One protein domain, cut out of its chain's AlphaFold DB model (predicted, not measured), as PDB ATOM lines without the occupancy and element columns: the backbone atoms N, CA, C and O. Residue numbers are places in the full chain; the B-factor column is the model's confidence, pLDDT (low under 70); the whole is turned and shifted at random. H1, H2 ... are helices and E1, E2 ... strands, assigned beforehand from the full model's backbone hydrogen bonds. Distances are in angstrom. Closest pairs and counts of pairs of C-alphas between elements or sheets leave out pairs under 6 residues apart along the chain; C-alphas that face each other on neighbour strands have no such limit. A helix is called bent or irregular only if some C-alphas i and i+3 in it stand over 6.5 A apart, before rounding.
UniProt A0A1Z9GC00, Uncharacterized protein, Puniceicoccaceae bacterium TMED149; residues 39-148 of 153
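What this domain is: This is residues 39 to 148 of the 153 residues of an uncharacterized protein of Puniceicoccaceae bacterium TMED149 (UniProt A0A1Z9GC00). Two strongly twisted sheets lie face to face as a sandwich, E3 E2 E5 E6 E7 over E4 E1 E9 E8, their strands crossing at 26 degrees; the five-stranded sheet is curled, and its edge strand E7 comes over the other sheet near Leu 40 and Phe 138. The chain between E1 and E2, with the one short helix H1, reaches out past one end of the sandwich and adds to its length. The printed part has 110 residues, with named elements in the order E1 H1 E2 E3 E4 E5 E6 E7 E8 E9, one helix and nine strands, and is mostly strand. The five-stranded sheet is antiparallel throughout, while the four-stranded one is mixed, with E1 and E9 parallel. The whole is compact, with a radius of gyration of the C-alphas of 13.8 A, and elongated in outline, spanning 44 by 27 by 22 A.

Where its parts are: E1, residues 39 to 46, begins at C-alpha 39 (13.586, 56.576, 33.780) and is 22.4 A long. H1 is residues 53 to 56, with C-alpha 53 at (30.834, 73.099, 11.574); it is neither bent nor irregular, but only just: C-alphas 53 and 56 are 6.2 A apart. E2, residues 64 to 69, is 16.5 A long, and E3, residues 75 to 82, is 17.5 A. E4 spans residues 85 to 91, 18.8 A, and E5 residues 100 to 106, 19.8 A. E6, residues 113 to 120, is 21.9 A long; E7, residues 123 to 126, is 9.7 A. E8, residues 136 to 139, is 10.2 A, and E9, residues 142 to 147, is 15.9 A and ends at C-alpha 147 (29.812, 61.417, 20.492).

How they stand to each other: In the sandwich, two sheets face to face, the parts that face each other are 9.4 A centre to centre, with best planes 7 degrees apart. In the five-stranded sheet E3 and E7 are the edge strands. E2 and E3 form a hairpin, with N 68 and O 77 2.8 A apart. E2 is antiparallel to E5 at 159 degrees, with N 67 and O 104 2.8 A apart. E5, E6 and E7 make a meander, each strand the antiparallel neighbour of the one before: N 103 and O 115 are 2.8 A apart, as are N 125 and O 118. From edge to edge the way across this sheet turns by 90 degrees; the closest C-alphas of E7 and E1, Leu 124 and Leu 40, are 7.3 A apart, and those of E7 and E8, Pro 126 and Phe 138, 7.4 A. In the other sheet E4 and E8 are the edge strands. E4 is antiparallel to E1, with N 42 and O 87 2.8 A apart. E1 is parallel to E9 at 19 degrees, with N 43 and O 143 2.8 A apart. E8 and E9 form a hairpin, with N 137 and O 144 2.8 A apart. E3 and E4 are near each other and meet only through their link. H1 is on neither sheet, its centre 21.9 A from the mean of the C-alphas; it is too short for any O i to N i+4 pair, and its one O i to N i+3 pair is not within hydrogen-bond range.

The domain as a whole: The two C-alphas farthest apart, Val 52 and Asn 98, are 43.7 A from each other. The printed part has no cut, and none of its links is long. The mean pLDDT of the printed part is 84.3; it is under 70 at residue 93, residues 120 to 123, residues 128 to 134 and residue 140.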
ATOM      1  N   VAL A  39      13.205  55.644  34.845       83.44
ATOM      2  CA  VAL A  39      13.586  56.576  33.780       83.44
ATOM      3  C   VAL A  39      15.092  56.515  33.625       83.44
ATOM      4  O   VAL A  39      15.826  56.786  34.571       83.44
ATOM      5  N   LEU A  40      15.553  56.179  32.423       85.69
ATOM      6  CA  LEU A  40      16.949  56.317  32.048       85.69
ATOM      7  C   LEU A  40      17.186  57.745  31.545       85.69
ATOM      8  O   LEU A  40      16.624  58.176  30.538       85.69
ATOM      9  N   HIS A  41      18.058  58.472  32.231       88.75
ATOM     10  CA  HIS A  41      18.559  59.769  31.805       88.75
ATOM     11  C   HIS A  41      19.716  59.576  30.819       88.75
ATOM     12  O   HIS A  41      20.834  59.257  31.216       88.75
ATOM     13  N   LEU A  42      19.469  59.801  29.532       91.00
ATOM     14  CA  LEU A  42      20.498  59.757  28.494       91.00
ATOM     15  C   LEU A  42      20.968  61.177  28.154       91.00
ATOM     16  O   LEU A  42      20.278  61.932  27.469       91.00
ATOM     17  N   GLY A  43      22.140  61.552  28.660       92.31
ATOM     18  CA  GLY A  43      22.823  62.802  28.353       92.31
ATOM     19  C   GLY A  43      23.660  62.684  27.083       92.31
ATOM     20  O   GLY A  43      24.631  61.943  27.085       92.31
ATOM     21  N   ILE A  44      23.336  63.428  26.027       93.56
ATOM     22  CA  ILE A  44      24.067  63.398  24.751       93.56
ATOM     23  C   ILE A  44      24.814  64.713  24.544       93.56
ATOM     24  O   ILE A  44      24.252  65.800  24.672       93.56
ATOM     25  N   ARG A  45      26.096  64.614  24.220       93.38
ATOM     26  CA  ARG A  45      26.988  65.713  23.854       93.38
ATOM     27  C   ARG A  45      27.742  65.340  22.587       93.38
ATOM     28  O   ARG A  45      27.857  64.160  22.262       93.38
ATOM     29  N   TYR A  46      28.294  66.330  21.905       92.25
ATOM     30  CA  TYR A  46      29.082  66.131  20.691       92.25
ATOM     31  C   TYR A  46      30.479  66.715  20.899       92.25
ATOM     32  O   TYR A  46      30.641  67.692  21.630       92.25
ATOM     33  N   SER A  47      31.511  66.079  20.344       91.62
ATOM     34  CA  SER A  47      32.904  66.509  20.538       91.62
ATOM     35  C   SER A  47      33.197  67.870  19.909       91.62
ATOM     36  O   SER A  47      34.035  68.608  20.410       91.62
ATOM     37  N   ASP A  48      32.493  68.196  18.830       90.88
ATOM     38  CA  ASP A  48      32.616  69.417  18.045       90.88
ATOM     39  C   ASP A  48      31.475  70.410  18.340       90.88
ATOM     40  O   ASP A  48      31.274  71.336  17.562       90.88
ATOM     41  N   GLU A  49      30.762  70.271  19.473       89.12
ATOM     42  CA  GLU A  49      29.581  71.087  19.834       89.12
ATOM     43  C   GLU A  49      29.845  72.610  19.867       89.12
ATOM     44  O   GLU A  49      28.910  73.401  19.773       89.12
ATOM     45  N   PHE A  50      31.113  73.021  19.977       88.94
ATOM     46  CA  PHE A  50      31.559  74.422  19.969       88.94
ATOM     47  C   PHE A  50      32.233  74.858  18.655       88.94
ATOM     48  O   PHE A  50      32.756  75.968  18.572       88.94
ATOM     49  N   SER A  51      32.265  73.996  17.640       88.31
ATOM     50  CA  SER A  51      32.846  74.303  16.331       88.31
ATOM     51  C   SER A  51      31.872  75.081  15.440       88.31
ATOM     52  O   SER A  51      30.653  75.011  15.608       88.31
ATOM     53  N   VAL A  52      32.413  75.782  14.437       87.56
ATOM     54  CA  VAL A  52      31.604  76.406  13.375       87.56
ATOM     55  C   VAL A  52      30.855  75.339  12.573       87.56
ATOM     56  O   VAL A  52      29.692  75.521  12.243       87.56
ATOM     57  N   ASP A  53      31.468  74.182  12.333       84.88
ATOM     58  CA  ASP A  53      30.834  73.099  11.574       84.88
ATOM     59  C   ASP A  53      29.568  72.555  12.243       84.88
ATOM     60  O   ASP A  53      28.664  72.073  11.556       84.88
ATOM     61  N   PHE A  54      29.463  72.669  13.569       89.06
ATOM     62  CA  PHE A  54      28.281  72.258  14.320       89.06
ATOM     63  C   PHE A  54      27.082  73.193  14.112       89.06
ATOM     64  O   PHE A  54      25.941  72.764  14.285       89.06
ATOM     65  N   THR A  55      27.290  74.439  13.660       87.94
ATOM     66  CA  THR A  55      26.192  75.399  13.439       87.94
ATOM     67  C   THR A  55      25.271  75.005  12.284       87.94
ATOM     68  O   THR A  55      24.207  75.598  12.127       87.94
ATOM     69  N   ARG A  56      25.649  74.004  11.475       89.62
ATOM     70  CA  ARG A  56      24.777  73.415  10.446       89.62
ATOM     71  C   ARG A  56      23.591  72.645  11.035       89.62
ATOM     72  O   ARG A  56      22.620  72.387  10.330       89.62
ATOM     73  N   PHE A  57      23.686  72.237  12.300       88.81
ATOM     74  CA  PHE A  57      22.654  71.478  12.995       88.81
ATOM     75  C   PHE A  57      21.715  72.404  13.785       88.81
ATOM     76  O   PHE A  57      22.118  73.489  14.209       88.81
ATOM     77  N   PRO A  58      20.454  71.995  14.023       89.00
ATOM     78  CA  PRO A  58      19.547  72.752  14.879       89.00
ATOM     79  C   PRO A  58      20.056  72.778  16.328       89.00
ATOM     80  O   PRO A  58      20.928  72.008  16.717       89.00
ATOM     81  N   LYS A  59      19.443  73.610  17.181       84.56
ATOM     82  CA  LYS A  59      19.810  73.747  18.608       84.56
ATOM     83  C   LYS A  59      19.842  72.412  19.378       84.56
ATOM     84  O   LYS A  59      20.560  72.294  20.365       84.56
ATOM     85  N   GLY A  60      19.059  71.423  18.938       84.88
ATOM     86  CA  GLY A  60      19.031  70.066  19.494       84.88
ATOM     87  C   GLY A  60      20.124  69.128  18.968       84.88
ATOM     88  O   GLY A  60      20.167  67.979  19.391       84.88
ATOM     89  N   GLY A  61      21.004  69.581  18.078       90.56
ATOM     90  CA  GLY A  61      22.053  68.780  17.459       90.56
ATOM     91  C   GLY A  61      21.580  67.919  16.273       90.56
ATOM     92  O   GLY A  61      20.445  68.048  15.817       90.56
ATOM     93  N   PRO A  62      22.456  67.036  15.765       91.00
ATOM     94  CA  PRO A  62      22.230  66.167  14.600       91.00
ATOM     95  C   PRO A  62      21.055  65.179  14.683       91.00
ATOM     96  O   PRO A  62      20.738  64.554  13.676       91.00
ATOM     97  N   GLY A  63      20.450  64.989  15.861       92.19
ATOM     98  CA  GLY A  63      19.430  63.965  16.102       92.19
ATOM     99  C   GLY A  63      20.054  62.586  16.316       92.19
ATOM    100  O   GLY A  63      20.272  61.829  15.373       92.19
ATOM    101  N   ALA A  64      20.362  62.253  17.569       94.81
ATOM    102  CA  ALA A  64      20.895  60.938  17.904       94.81
ATOM    103  C   ALA A  64      19.791  59.867  17.954       94.81
ATOM    104  O   ALA A  64      18.610  60.160  18.149       94.81
ATOM    105  N   VAL A  65      20.195  58.611  17.802       96.75
ATOM    106  CA  VAL A  65      19.332  57.435  17.869       96.75
ATOM    107  C   VAL A  65      19.866  56.503  18.947       96.75
ATOM    108  O   VAL A  65      21.056  56.194  18.967       96.75
ATOM    109  N   LEU A  66      18.983  56.057  19.837       94.94
ATOM    110  CA  LEU A  66      19.244  54.979  20.784       94.94
ATOM    111  C   LEU A  66      18.524  53.722  20.303       94.94
ATOM    112  O   LEU A  66      17.299  53.703  20.208       94.94
ATOM    113  N   GLU A  67      19.284  52.664  20.067       95.06
ATOM    114  CA  GLU A  67      18.783  51.322  19.787       95.06
ATOM    115  C   GLU A  67      19.117  50.423  20.982       95.06
ATOM    116  O   GLU A  67      20.250  50.419  21.467       95.06
ATOM    117  N   ILE A  68      18.130  49.682  21.484       92.06
ATOM    118  CA  ILE A  68      18.296  48.772  22.619       92.06
ATOM    119  C   ILE A  68      18.025  47.349  22.156       92.06
ATOM    120  O   ILE A  68      16.913  47.031  21.732       92.06
ATOM    121  N   PHE A  69      19.032  46.496  22.294       92.19
ATOM    122  CA  PHE A  69      18.979  45.087  21.931       92.19
ATOM    123  C   PHE A  69      18.988  44.210  23.179       92.19
ATOM    124  O   PHE A  69      19.672  44.535  24.154       92.19
ATOM    125  N   ASP A  70      18.243  43.110  23.158       90.88
ATOM    126  CA  ASP A  70      18.294  42.098  24.214       90.88
ATOM    127  C   ASP A  70      19.527  41.177  24.108       90.88
ATOM    128  O   ASP A  70      20.433  41.381  23.296       90.88
ATOM    129  N   ALA A  71      19.581  40.155  24.965       87.81
ATOM    130  CA  ALA A  71      20.649  39.161  24.980       87.81
ATOM    131  C   ALA A  71      20.675  38.262  23.727       87.81
ATOM    132  O   ALA A  71      21.676  37.588  23.499       87.81
ATOM    133  N   GLN A  72      19.597  38.246  22.939       89.69
ATOM    134  CA  GLN A  72      19.443  37.516  21.680       89.69
ATOM    135  C   GLN A  72      19.670  38.429  20.461       89.69
ATOM    136  O   GLN A  72      19.359  38.039  19.335       89.69
ATOM    137  N   GLU A  73      20.195  39.638  20.686       88.69
ATOM    138  CA  GLU A  73      20.422  40.673  19.672       88.69
ATOM    139  C   GLU A  73      19.143  41.123  18.943       88.69
ATOM    140  O   GLU A  73      19.203  41.722  17.870       88.69
ATOM    141  N   GLN A  74      17.968  40.891  19.534       92.25
ATOM    142  CA  GLN A  74      16.705  41.401  19.014       92.25
ATOM    143  C   GLN A  74      16.514  42.853  19.439       92.25
ATOM    144  O   GLN A  74      16.730  43.212  20.598       92.25
ATOM    145  N   LEU A  75      16.088  43.698  18.499       92.44
ATOM    146  CA  LEU A  75      15.776  45.096  18.771       92.44
ATOM    147  C   LEU A  75      14.487  45.188  19.600       92.44
ATOM    148  O   LEU A  75      13.402  44.891  19.110       92.44
ATOM    149  N   ILE A  76      14.608  45.641  20.846       91.38
ATOM    150  CA  ILE A  76      13.489  45.783  21.790       91.38
ATOM    151  C   ILE A  76      12.912  47.196  21.780       91.38
ATOM    152  O   ILE A  76      11.716  47.393  22.002       91.38
ATOM    153  N   ALA A  77      13.766  48.196  21.573       90.88
ATOM    154  CA  ALA A  77      13.354  49.588  21.570       90.88
ATOM    155  C   ALA A  77      14.256  50.424  20.672       90.88
ATOM    156  O   ALA A  77      15.470  50.211  20.616       90.88
ATOM    157  N   ARG A  78      13.659  51.423  20.026       94.75
ATOM    158  CA  ARG A  78      14.368  52.429  19.248       94.75
ATOM    159  C   ARG A  78      13.787  53.802  19.546       94.75
ATOM    160  O   ARG A  78      12.577  53.989  19.477       94.75
ATOM    161  N   TYR A  79      14.663  54.741  19.873       94.38
ATOM    162  CA  TYR A  79      14.316  56.126  20.163       94.38
ATOM    163  C   TYR A  79      15.097  57.029  19.217       94.38
ATOM    164  O   TYR A  79      16.326  57.012  19.218       94.38
ATOM    165  N   GLU A  80      14.379  57.788  18.397       94.31
ATOM    166  CA  GLU A  80      14.949  58.643  17.356       94.31
ATOM    167  C   GLU A  80      14.883  60.120  17.742       94.31
ATOM    168  O   GLU A  80      14.159  60.503  18.661       94.31
ATOM    169  N   ASN A  81      15.618  60.958  17.003       92.00
ATOM    170  CA  ASN A  81      15.630  62.414  17.169       92.00
ATOM    171  C   ASN A  81      15.978  62.865  18.598       92.00
ATOM    172  O   ASN A  81      15.478  63.880  19.086       92.00
ATOM    173  N   LEU A  82      16.855  62.114  19.270       94.69
ATOM    174  CA  LEU A  82      17.340  62.464  20.596       94.69
ATOM    175  C   LEU A  82      18.179  63.733  20.513       94.69
ATOM    176  O   LEU A  82      19.052  63.881  19.652       94.69
ATOM    177  N   THR A  83      17.901  64.646  21.434       94.00
ATOM    178  CA  THR A  83      18.495  65.980  21.433       94.00
ATOM    179  C   THR A  83      19.779  66.022  22.248       94.00
ATOM    180  O   THR A  83      19.979  65.248  23.185       94.00
ATOM    181  N   MET A  84      20.656  66.964  21.917       93.38
ATOM    182  CA  MET A  84      21.788  67.334  22.753       93.38
ATOM    183  C   MET A  84      21.292  67.765  24.140       93.38
ATOM    184  O   MET A  84      20.366  68.564  24.268       93.38
ATOM    185  N   GLY A  85      21.934  67.262  25.192       91.19
ATOM    186  CA  GLY A  85      21.485  67.413  26.570       91.19
ATOM    187  C   GLY A  85      20.783  66.159  27.086       91.19
ATOM    188  O   GLY A  85      21.123  65.044  26.703       91.19
ATOM    189  N   ARG A  86      19.856  66.329  28.034       91.75
ATOM    190  CA  ARG A  86      19.236  65.224  28.777       91.75
ATOM    191  C   ARG A  86      17.960  64.739  28.092       91.75
ATOM    192  O   ARG A  86      16.985  65.482  28.036       91.75
ATOM    193  N   ASN A  87      17.941  63.472  27.697       92.62
ATOM    194  CA  ASN A  87      16.772  62.765  27.179       92.62
ATOM    195  C   ASN A  87      16.257  61.781  28.236       92.62
ATOM    196  O   ASN A  87      17.048  61.171  28.956       92.62
ATOM    197  N   LEU A  88      14.936  61.650  28.354       90.62
ATOM    198  CA  LEU A  88      14.288  60.756  29.313       90.62
ATOM    199  C   LEU A  88      13.750  59.543  28.566       90.62
ATOM    200  O   LEU A  88      12.835  59.676  27.756       90.62
ATOM    201  N   ILE A  89      14.326  58.375  28.833       89.00
ATOM    202  CA  ILE A  89      13.936  57.125  28.191       89.00
ATOM    203  C   ILE A  89      13.154  56.278  29.202       89.00
ATOM    204  O   ILE A  89      13.705  55.941  30.255       89.00
ATOM    205  N   PRO A  90      11.884  55.938  28.928       85.38
ATOM    206  CA  PRO A  90      11.100  55.105  29.828       85.38
ATOM    207  C   PRO A  90      11.576  53.647  29.770       85.38
ATOM    208  O   PRO A  90      11.658  53.045  28.701       85.38
ATOM    209  N   ILE A  91      11.855  53.066  30.936       80.88
ATOM    210  CA  ILE A  91      12.211  51.659  31.128       80.88
ATOM    211  C   ILE A  91      11.072  50.994  31.913       80.88
ATOM    212  O   ILE A  91      11.003  51.058  33.144       80.88
ATOM    213  N   SER A  92      10.127  50.385  31.194       75.38
ATOM    214  CA  SER A  92       9.029  49.612  31.788       75.38
ATOM    215  C   SER A  92       9.450  48.159  32.051       75.38
ATOM    216  O   SER A  92      10.261  47.602  31.316       75.38
ATOM    217  N   ILE A  93       8.885  47.509  33.078       67.12
ATOM    218  CA  ILE A  93       9.153  46.077  33.350       67.12
ATOM    219  C   ILE A  93       8.615  45.184  32.225       67.12
ATOM    220  O   ILE A  93       9.207  44.151  31.921       67.12
ATOM    221  N   GLU A  94       7.498  45.571  31.609       74.06
ATOM    222  CA  GLU A  94       6.861  44.787  30.545       74.06
ATOM    223  C   GLU A  94       7.761  44.675  29.310       74.06
ATOM    224  O   GLU A  94       7.872  43.602  28.718       74.06
ATOM    225  N   GLN A  95       8.449  45.766  28.962       75.00
ATOM    226  CA  GLN A  95       9.364  45.820  27.824       75.00
ATOM    227  C   GLN A  95      10.785  45.373  28.198       75.00
ATOM    228  O   GLN A  95      11.464  44.728  27.398       75.00
ATOM    229  N   PHE A  96      11.239  45.686  29.416       79.62
ATOM    230  CA  PHE A  96      12.600  45.416  29.872       79.62
ATOM    231  C   PHE A  96      12.612  44.423  31.039       79.62
ATOM    232  O   PHE A  96      12.471  44.788  32.208       79.62
ATOM    233  N   LYS A  97      12.837  43.145  30.716       81.94
ATOM    234  CA  LYS A  97      13.029  42.048  31.677       81.94
ATOM    235  C   LYS A  97      14.375  42.169  32.408       81.94
ATOM    236  O   LYS A  97      15.269  42.895  31.975       81.94
ATOM    237  N   ASN A  98      14.542  41.437  33.511       81.06
ATOM    238  CA  ASN A  98      15.828  41.335  34.216       81.06
ATOM    239  C   ASN A  98      16.814  40.488  33.396       81.06
ATOM    240  O   ASN A  98      16.900  39.272  33.561       81.06
ATOM    241  N   GLN A  99      17.529  41.134  32.476       84.44
ATOM    242  CA  GLN A  99      18.509  40.504  31.596       84.44
ATOM    243  C   GLN A  99      19.578  41.504  31.135       84.44
ATOM    244  O   GLN A  99      19.582  42.675  31.530       84.44
ATOM    245  N   ARG A 100      20.503  41.021  30.298       87.75
ATOM    246  CA  ARG A 100      21.517  41.852  29.645       87.75
ATOM    247  C   ARG A 100      20.932  42.544  28.422       87.75
ATOM    248  O   ARG A 100      20.165  41.942  27.676       87.75
ATOM    249  N   TYR A 101      21.366  43.774  28.212       89.06
ATOM    250  CA  TYR A 101      21.017  44.615  27.086       89.06
ATOM    251  C   TYR A 101      22.269  45.200  26.448       89.06
ATOM    252  O   TYR A 101      23.272  45.465  27.119       89.06
ATOM    253  N   THR A 102      22.172  45.452  25.152       90.56
ATOM    254  CA  THR A 102      23.152  46.218  24.393       90.56
ATOM    255  C   THR A 102      22.497  47.520  23.954       90.56
ATOM    256  O   THR A 102      21.515  47.511  23.219       90.56
ATOM    257  N   LEU A 103      23.022  48.644  24.429       90.81
ATOM    258  CA  LEU A 103      22.595  49.988  24.052       90.81
ATOM    259  C   LEU A 103      23.535  50.488  22.962       90.81
ATOM    260  O   LEU A 103      24.741  50.573  23.189       90.81
ATOM    261  N   LYS A 104      23.004  50.832  21.796       93.25
ATOM    262  CA  LYS A 104      23.758  51.426  20.696       93.25
ATOM    263  C   LYS A 104      23.262  52.847  20.480       93.25
ATOM    264  O   LYS A 104      22.087  53.058  20.200       93.25
ATOM    265  N   ILE A 105      24.161  53.810  20.629       93.56
ATOM    266  CA  ILE A 105      23.887  55.226  20.414       93.56
ATOM    267  C   ILE A 105      24.624  55.655  19.153       93.56
ATOM    268  O   ILE A 105      25.832  55.450  19.042       93.56
ATOM    269  N   SER A 106      23.907  56.247  18.207       94.06
ATOM    270  CA  SER A 106      24.465  56.740  16.948       94.06
ATOM    271  C   SER A 106      23.934  58.134  16.627       94.06
ATOM    272  O   SER A 106      22.886  58.541  17.124       94.06
ATOM    273  N   ALA A 107      24.664  58.892  15.815       94.00
ATOM    274  CA  ALA A 107      24.189  60.151  15.255       94.00
ATOM    275  C   ALA A 107      24.816  60.379  13.869       94.00
ATOM    276  O   ALA A 107      25.916  59.877  13.613       94.00
ATOM    277  N   PRO A 108      24.162  61.137  12.971       91.50
ATOM    278  CA  PRO A 108      24.701  61.414  11.641       91.50
ATOM    279  C   PRO A 108      26.079  62.088  11.689       91.50
ATOM    280  O   PRO A 108      26.209  63.171  12.249       91.50
ATOM    281  N   SER A 109      27.083  61.505  11.025       90.12
ATOM    282  CA  SER A 109      28.487  61.980  11.004       90.12
ATOM    283  C   SER A 109      29.272  61.812  12.317       90.12
ATOM    284  O   SER A 109      30.321  62.431  12.480       90.12
ATOM    285  N   TYR A 110      28.803  60.964  13.237       92.56
ATOM    286  CA  TYR A 110      29.501  60.653  14.490       92.56
ATOM    287  C   TYR A 110      29.732  59.150  14.656       92.56
ATOM    288  O   TYR A 110      28.973  58.321  14.150       92.56
ATOM    289  N   GLU A 111      30.774  58.801  15.407       91.62
ATOM    290  CA  GLU A 111      31.056  57.425  15.804       91.62
ATOM    291  C   GLU A 111      29.903  56.856  16.637       91.62
ATOM    292  O   GLU A 111      29.413  57.485  17.579       91.62
ATOM    293  N   SER A 112      29.478  55.638  16.298       91.69
ATOM    294  CA  SER A 112      28.497  54.910  17.102       91.69
ATOM    295  C   SER A 112      29.157  54.328  18.345       91.69
ATOM    296  O   SER A 112      30.261  53.790  18.280       91.69
ATOM    297  N   VAL A 113      28.453  54.378  19.470       89.69
ATOM    298  CA  VAL A 113      28.931  53.842  20.744       89.69
ATOM    299  C   VAL A 113      28.000  52.746  21.222       89.69
ATOM    300  O   VAL A 113      26.783  52.921  21.275       89.69
ATOM    301  N   THR A 114      28.597  51.621  21.602       89.69
ATOM    302  CA  THR A 114      27.884  50.438  22.077       89.69
ATOM    303  C   THR A 114      28.226  50.182  23.538       89.69
ATOM    304  O   THR A 114      29.395  50.087  23.902       89.69
ATOM    305  N   ILE A 115      27.203  50.043  24.377       86.50
ATOM    306  CA  ILE A 115      27.318  49.881  25.826       86.50
ATOM    307  C   ILE A 115      26.560  48.621  26.232       86.50
ATOM    308  O   ILE A 115      25.380  48.469  25.924       86.50
ATOM    309  N   LYS A 116      27.216  47.726  26.971       87.19
ATOM    310  CA  LYS A 116      26.551  46.563  27.575       87.19
ATOM    311  C   LYS A 116      26.021  46.933  28.958       87.19
ATOM    312  O   LYS A 116      26.793  47.408  29.792       87.19
ATOM    313  N   ALA A 117      24.742  46.681  29.216       83.06
ATOM    314  CA  ALA A 117      24.071  46.986  30.476       83.06
ATOM    315  C   ALA A 117      23.280  45.784  31.018       83.06
ATOM    316  O   ALA A 117      22.726  45.003  30.256       83.06
ATOM    317  N   ASN A 118      23.211  45.638  32.337       82.19
ATOM    318  CA  ASN A 118      22.270  44.762  33.029       82.19
ATOM    319  C   ASN A 118      21.066  45.589  33.472       82.19
ATOM    320  O   ASN A 118      21.240  46.677  34.019       82.19
ATOM    321  N   ASN A 119      19.865  45.056  33.293       77.69
ATOM    322  CA  ASN A 119      18.683  45.592  33.950       77.69
ATOM    323  C   ASN A 119      18.472  44.868  35.283       77.69
ATOM    324  O   ASN A 119      18.201  43.667  35.288       77.69
ATOM    325  N   ASN A 120      18.587  45.604  36.387       69.81
ATOM    326  CA  ASN A 120      18.201  45.133  37.714       69.81
ATOM    327  C   ASN A 120      17.026  45.983  38.188       69.81
ATOM    328  O   ASN A 120      17.232  47.126  38.596       69.81
ATOM    329  N   GLU A 121      15.812  45.437  38.125       65.44
ATOM    330  CA  GLU A 121      14.620  46.053  38.726       65.44
ATOM    331  C   GLU A 121      14.364  47.491  38.231       65.44
ATOM    332  O   GLU A 121      14.087  48.392  39.019       65.44
ATOM    333  N   ARG A 122      14.416  47.702  36.903       68.44
ATOM    334  CA  ARG A 122      14.203  48.995  36.201       68.44
ATOM    335  C   ARG A 122      15.392  49.952  36.202       68.44
ATOM    336  O   ARG A 122      15.250  51.094  35.768       68.44
ATOM    337  N   VAL A 123      16.558  49.500  36.656       69.12
ATOM    338  CA  VAL A 123      17.803  50.265  36.586       69.12
ATOM    339  C   VAL A 123      18.736  49.601  35.586       69.12
ATOM    340  O   VAL A 123      19.254  48.510  35.838       69.12
ATOM    341  N   LEU A 124      18.993  50.282  34.468       72.75
ATOM    342  CA  LEU A 124      20.034  49.879  33.527       72.75
ATOM    343  C   LEU A 124      21.399  50.289  34.083       72.75
ATOM    344  O   LEU A 124      21.711  51.474  34.202       72.75
ATOM    345  N   ARG A 125      22.213  49.292  34.435       72.31
ATOM    346  CA  ARG A 125      23.573  49.471  34.950       72.31
ATOM    347  C   ARG A 125      24.580  48.924  33.944       72.31
ATOM    348  O   ARG A 125      24.424  47.778  33.533       72.31
ATOM    349  N   PRO A 126      25.622  49.669  33.556       71.19
ATOM    350  CA  PRO A 126      26.658  49.138  32.675       71.19
ATOM    351  C   PRO A 126      27.356  47.928  33.316       71.19
ATOM    352  O   PRO A 126      27.599  47.904  34.521       71.19
ATOM    353  N   ILE A 127      27.682  46.921  32.503       71.06
ATOM    354  CA  ILE A 127      28.338  45.683  32.967       71.06
ATOM    355  C   ILE A 127      29.828  45.925  33.247       71.06
ATOM    356  O   ILE A 127      30.400  45.280  34.120       71.06
ATOM    357  N   ASN A 128      30.438  46.898  32.565       60.91
ATOM    358  CA  ASN A 128      31.845  47.239  32.732       60.91
ATOM    359  C   ASN A 128      31.986  48.661  33.281       60.91
ATOM    360  O   ASN A 128      31.989  49.632  32.531       60.91
ATOM    361  N   SER A 129      32.206  48.771  34.589       50.84
ATOM    362  CA  SER A 129      32.658  49.988  35.283       50.84
ATOM    363  C   SER A 129      34.059  50.471  34.853       50.84
ATOM    364  O   SER A 129      34.551  51.467  35.374       50.84
ATOM    365  N   GLN A 130      34.708  49.780  33.907       46.00
ATOM    366  CA  GLN A 130      36.091  50.020  33.481       46.00
ATOM    367  C   GLN A 130      36.250  50.720  32.128       46.00
ATOM    368  O   GLN A 130      37.352  51.158  31.815       46.00
ATOM    369  N   GLN A 131      35.190  50.907  31.337       48.00
ATOM    370  CA  GLN A 131      35.268  51.793  30.171       48.00
ATOM    371  C   GLN A 131      34.925  53.218  30.593       48.00
ATOM    372  O   GLN A 131      33.938  53.809  30.165       48.00
ATOM    373  N   LYS A 132      35.801  53.794  31.419       50.12
ATOM    374  CA  LYS A 132      35.970  55.244  31.479       50.12
ATOM    375  C   LYS A 132      36.651  55.663  30.171       50.12
ATOM    376  O   LYS A 132      37.801  56.077  30.176       50.12
ATOM    377  N   LEU A 133      35.987  55.456  29.025       57.41
ATOM    378  CA  LEU A 133      36.357  56.248  27.862       57.41
ATOM    379  C   LEU A 133      36.098  57.696  28.285       57.41
ATOM    380  O   LEU A 133      35.062  57.975  28.888       57.41
ATOM    381  N   ASP A 134      37.007  58.614  27.967       62.03
ATOM    382  CA  ASP A 134      36.909  60.031  28.361       62.03
ATOM    383  C   ASP A 134      35.593  60.711  27.932       62.03
ATOM    384  O   ASP A 134      35.271  61.819  28.359       62.03
ATOM    385  N   ASN A 135      34.818  60.048  27.075       73.00
ATOM    386  CA  ASN A 135      33.544  60.498  26.558       73.00
ATOM    387  C   ASN A 135      32.309  59.820  27.182       73.00
ATOM    388  O   ASN A 135      31.212  60.062  26.686       73.00
ATOM    389  N   LEU A 136      32.448  58.993  28.223       78.75
ATOM    390  CA  LEU A 136      31.333  58.284  28.861       78.75
ATOM    391  C   LEU A 136      31.267  58.546  30.372       78.75
ATOM    392  O   LEU A 136      32.254  58.423  31.093       78.75
ATOM    393  N   ILE A 137      30.069  58.870  30.856       78.31
ATOM    394  CA  ILE A 137      29.728  59.026  32.272       78.31
ATOM    395  C   ILE A 137      28.608  58.039  32.587       78.31
ATOM    396  O   ILE A 137      27.604  57.994  31.878       78.31
ATOM    397  N   PHE A 138      28.762  57.273  33.664       75.19
ATOM    398  CA  PHE A 138      27.750  56.325  34.111       75.19
ATOM    399  C   PHE A 138      27.436  56.523  35.584       75.19
ATOM    400  O   PHE A 138      28.307  56.388  36.440       75.19
ATOM    401  N   GLU A 139      26.164  56.761  35.861       70.75
ATOM    402  CA  GLU A 139      25.587  56.767  37.198       70.75
ATOM    403  C   GLU A 139      24.323  55.892  37.188       70.75
ATOM    404  O   GLU A 139      23.808  55.549  36.117       70.75
ATOM    405  N   PRO A 140      23.799  55.464  38.350       67.00
ATOM    406  CA  PRO A 140      22.528  54.750  38.389       67.00
ATOM    407  C   PRO A 140      21.439  55.555  37.664       67.00
ATOM    408  O   PRO A 140      21.196  56.707  38.009       67.00
ATOM    409  N   ASN A 141      20.791  54.953  36.661       72.25
ATOM    410  CA  ASN A 141      19.789  55.603  35.804       72.25
ATOM    411  C   ASN A 141      20.291  56.796  34.975       72.25
ATOM    412  O   ASN A 141      19.467  57.520  34.422       72.25
ATOM    413  N   LEU A 142      21.604  56.999  34.829       81.56
ATOM    414  CA  LEU A 142      22.153  58.047  33.975       81.56
ATOM    415  C   LEU A 142      23.310  57.535  33.119       81.56
ATOM    416  O   LEU A 142      24.276  56.946  33.603       81.56
ATOM    417  N   ILE A 143      23.216  57.820  31.825       86.56
ATOM    418  CA  ILE A 143      24.264  57.577  30.840       86.56
ATOM    419  C   ILE A 143      24.565  58.913  30.178       86.56
ATOM    420  O   ILE A 143      23.739  59.447  29.446       86.56
ATOM    421  N   GLY A 144      25.736  59.471  30.452       88.50
ATOM    422  CA  GLY A 144      26.284  60.612  29.732       88.50
ATOM    423  C   GLY A 144      27.225  60.128  28.636       88.50
ATOM    424  O   GLY A 144      28.112  59.324  28.898       88.50
ATOM    425  N   ILE A 145      27.054  60.625  27.418       90.44
ATOM    426  CA  ILE A 145      27.896  60.294  26.275       90.44
ATOM    427  C   ILE A 145      28.289  61.554  25.511       90.44
ATOM    428  O   ILE A 145      27.459  62.424  25.254       90.44
ATOM    429  N   ARG A 146      29.557  61.631  25.108       91.44
ATOM    430  CA  ARG A 146      30.062  62.588  24.125       91.44
ATOM    431  C   ARG A 146      30.425  61.851  22.831       91.44
ATOM    432  O   ARG A 146      31.405  61.111  22.764       91.44
ATOM    433  N   LEU A 147      29.612  62.033  21.799       91.38
ATOM    434  CA  LEU A 147      29.812  61.417  20.492       91.38
ATOM    435  C   LEU A 147      30.972  62.100  19.765       91.38
ATOM    436  O   LEU A 147      31.039  63.330  19.715       91.38
ATOM    437  N   ARG A 148      31.894  61.298  19.228       90.88
ATOM    438  CA  ARG A 148      33.063  61.786  18.487       90.88
ATOM    439  C   ARG A 148      32.696  62.016  17.029       90.88
ATOM    440  O   ARG A 148      32.087  61.149  16.407       90.88
TER     441      ARG A 148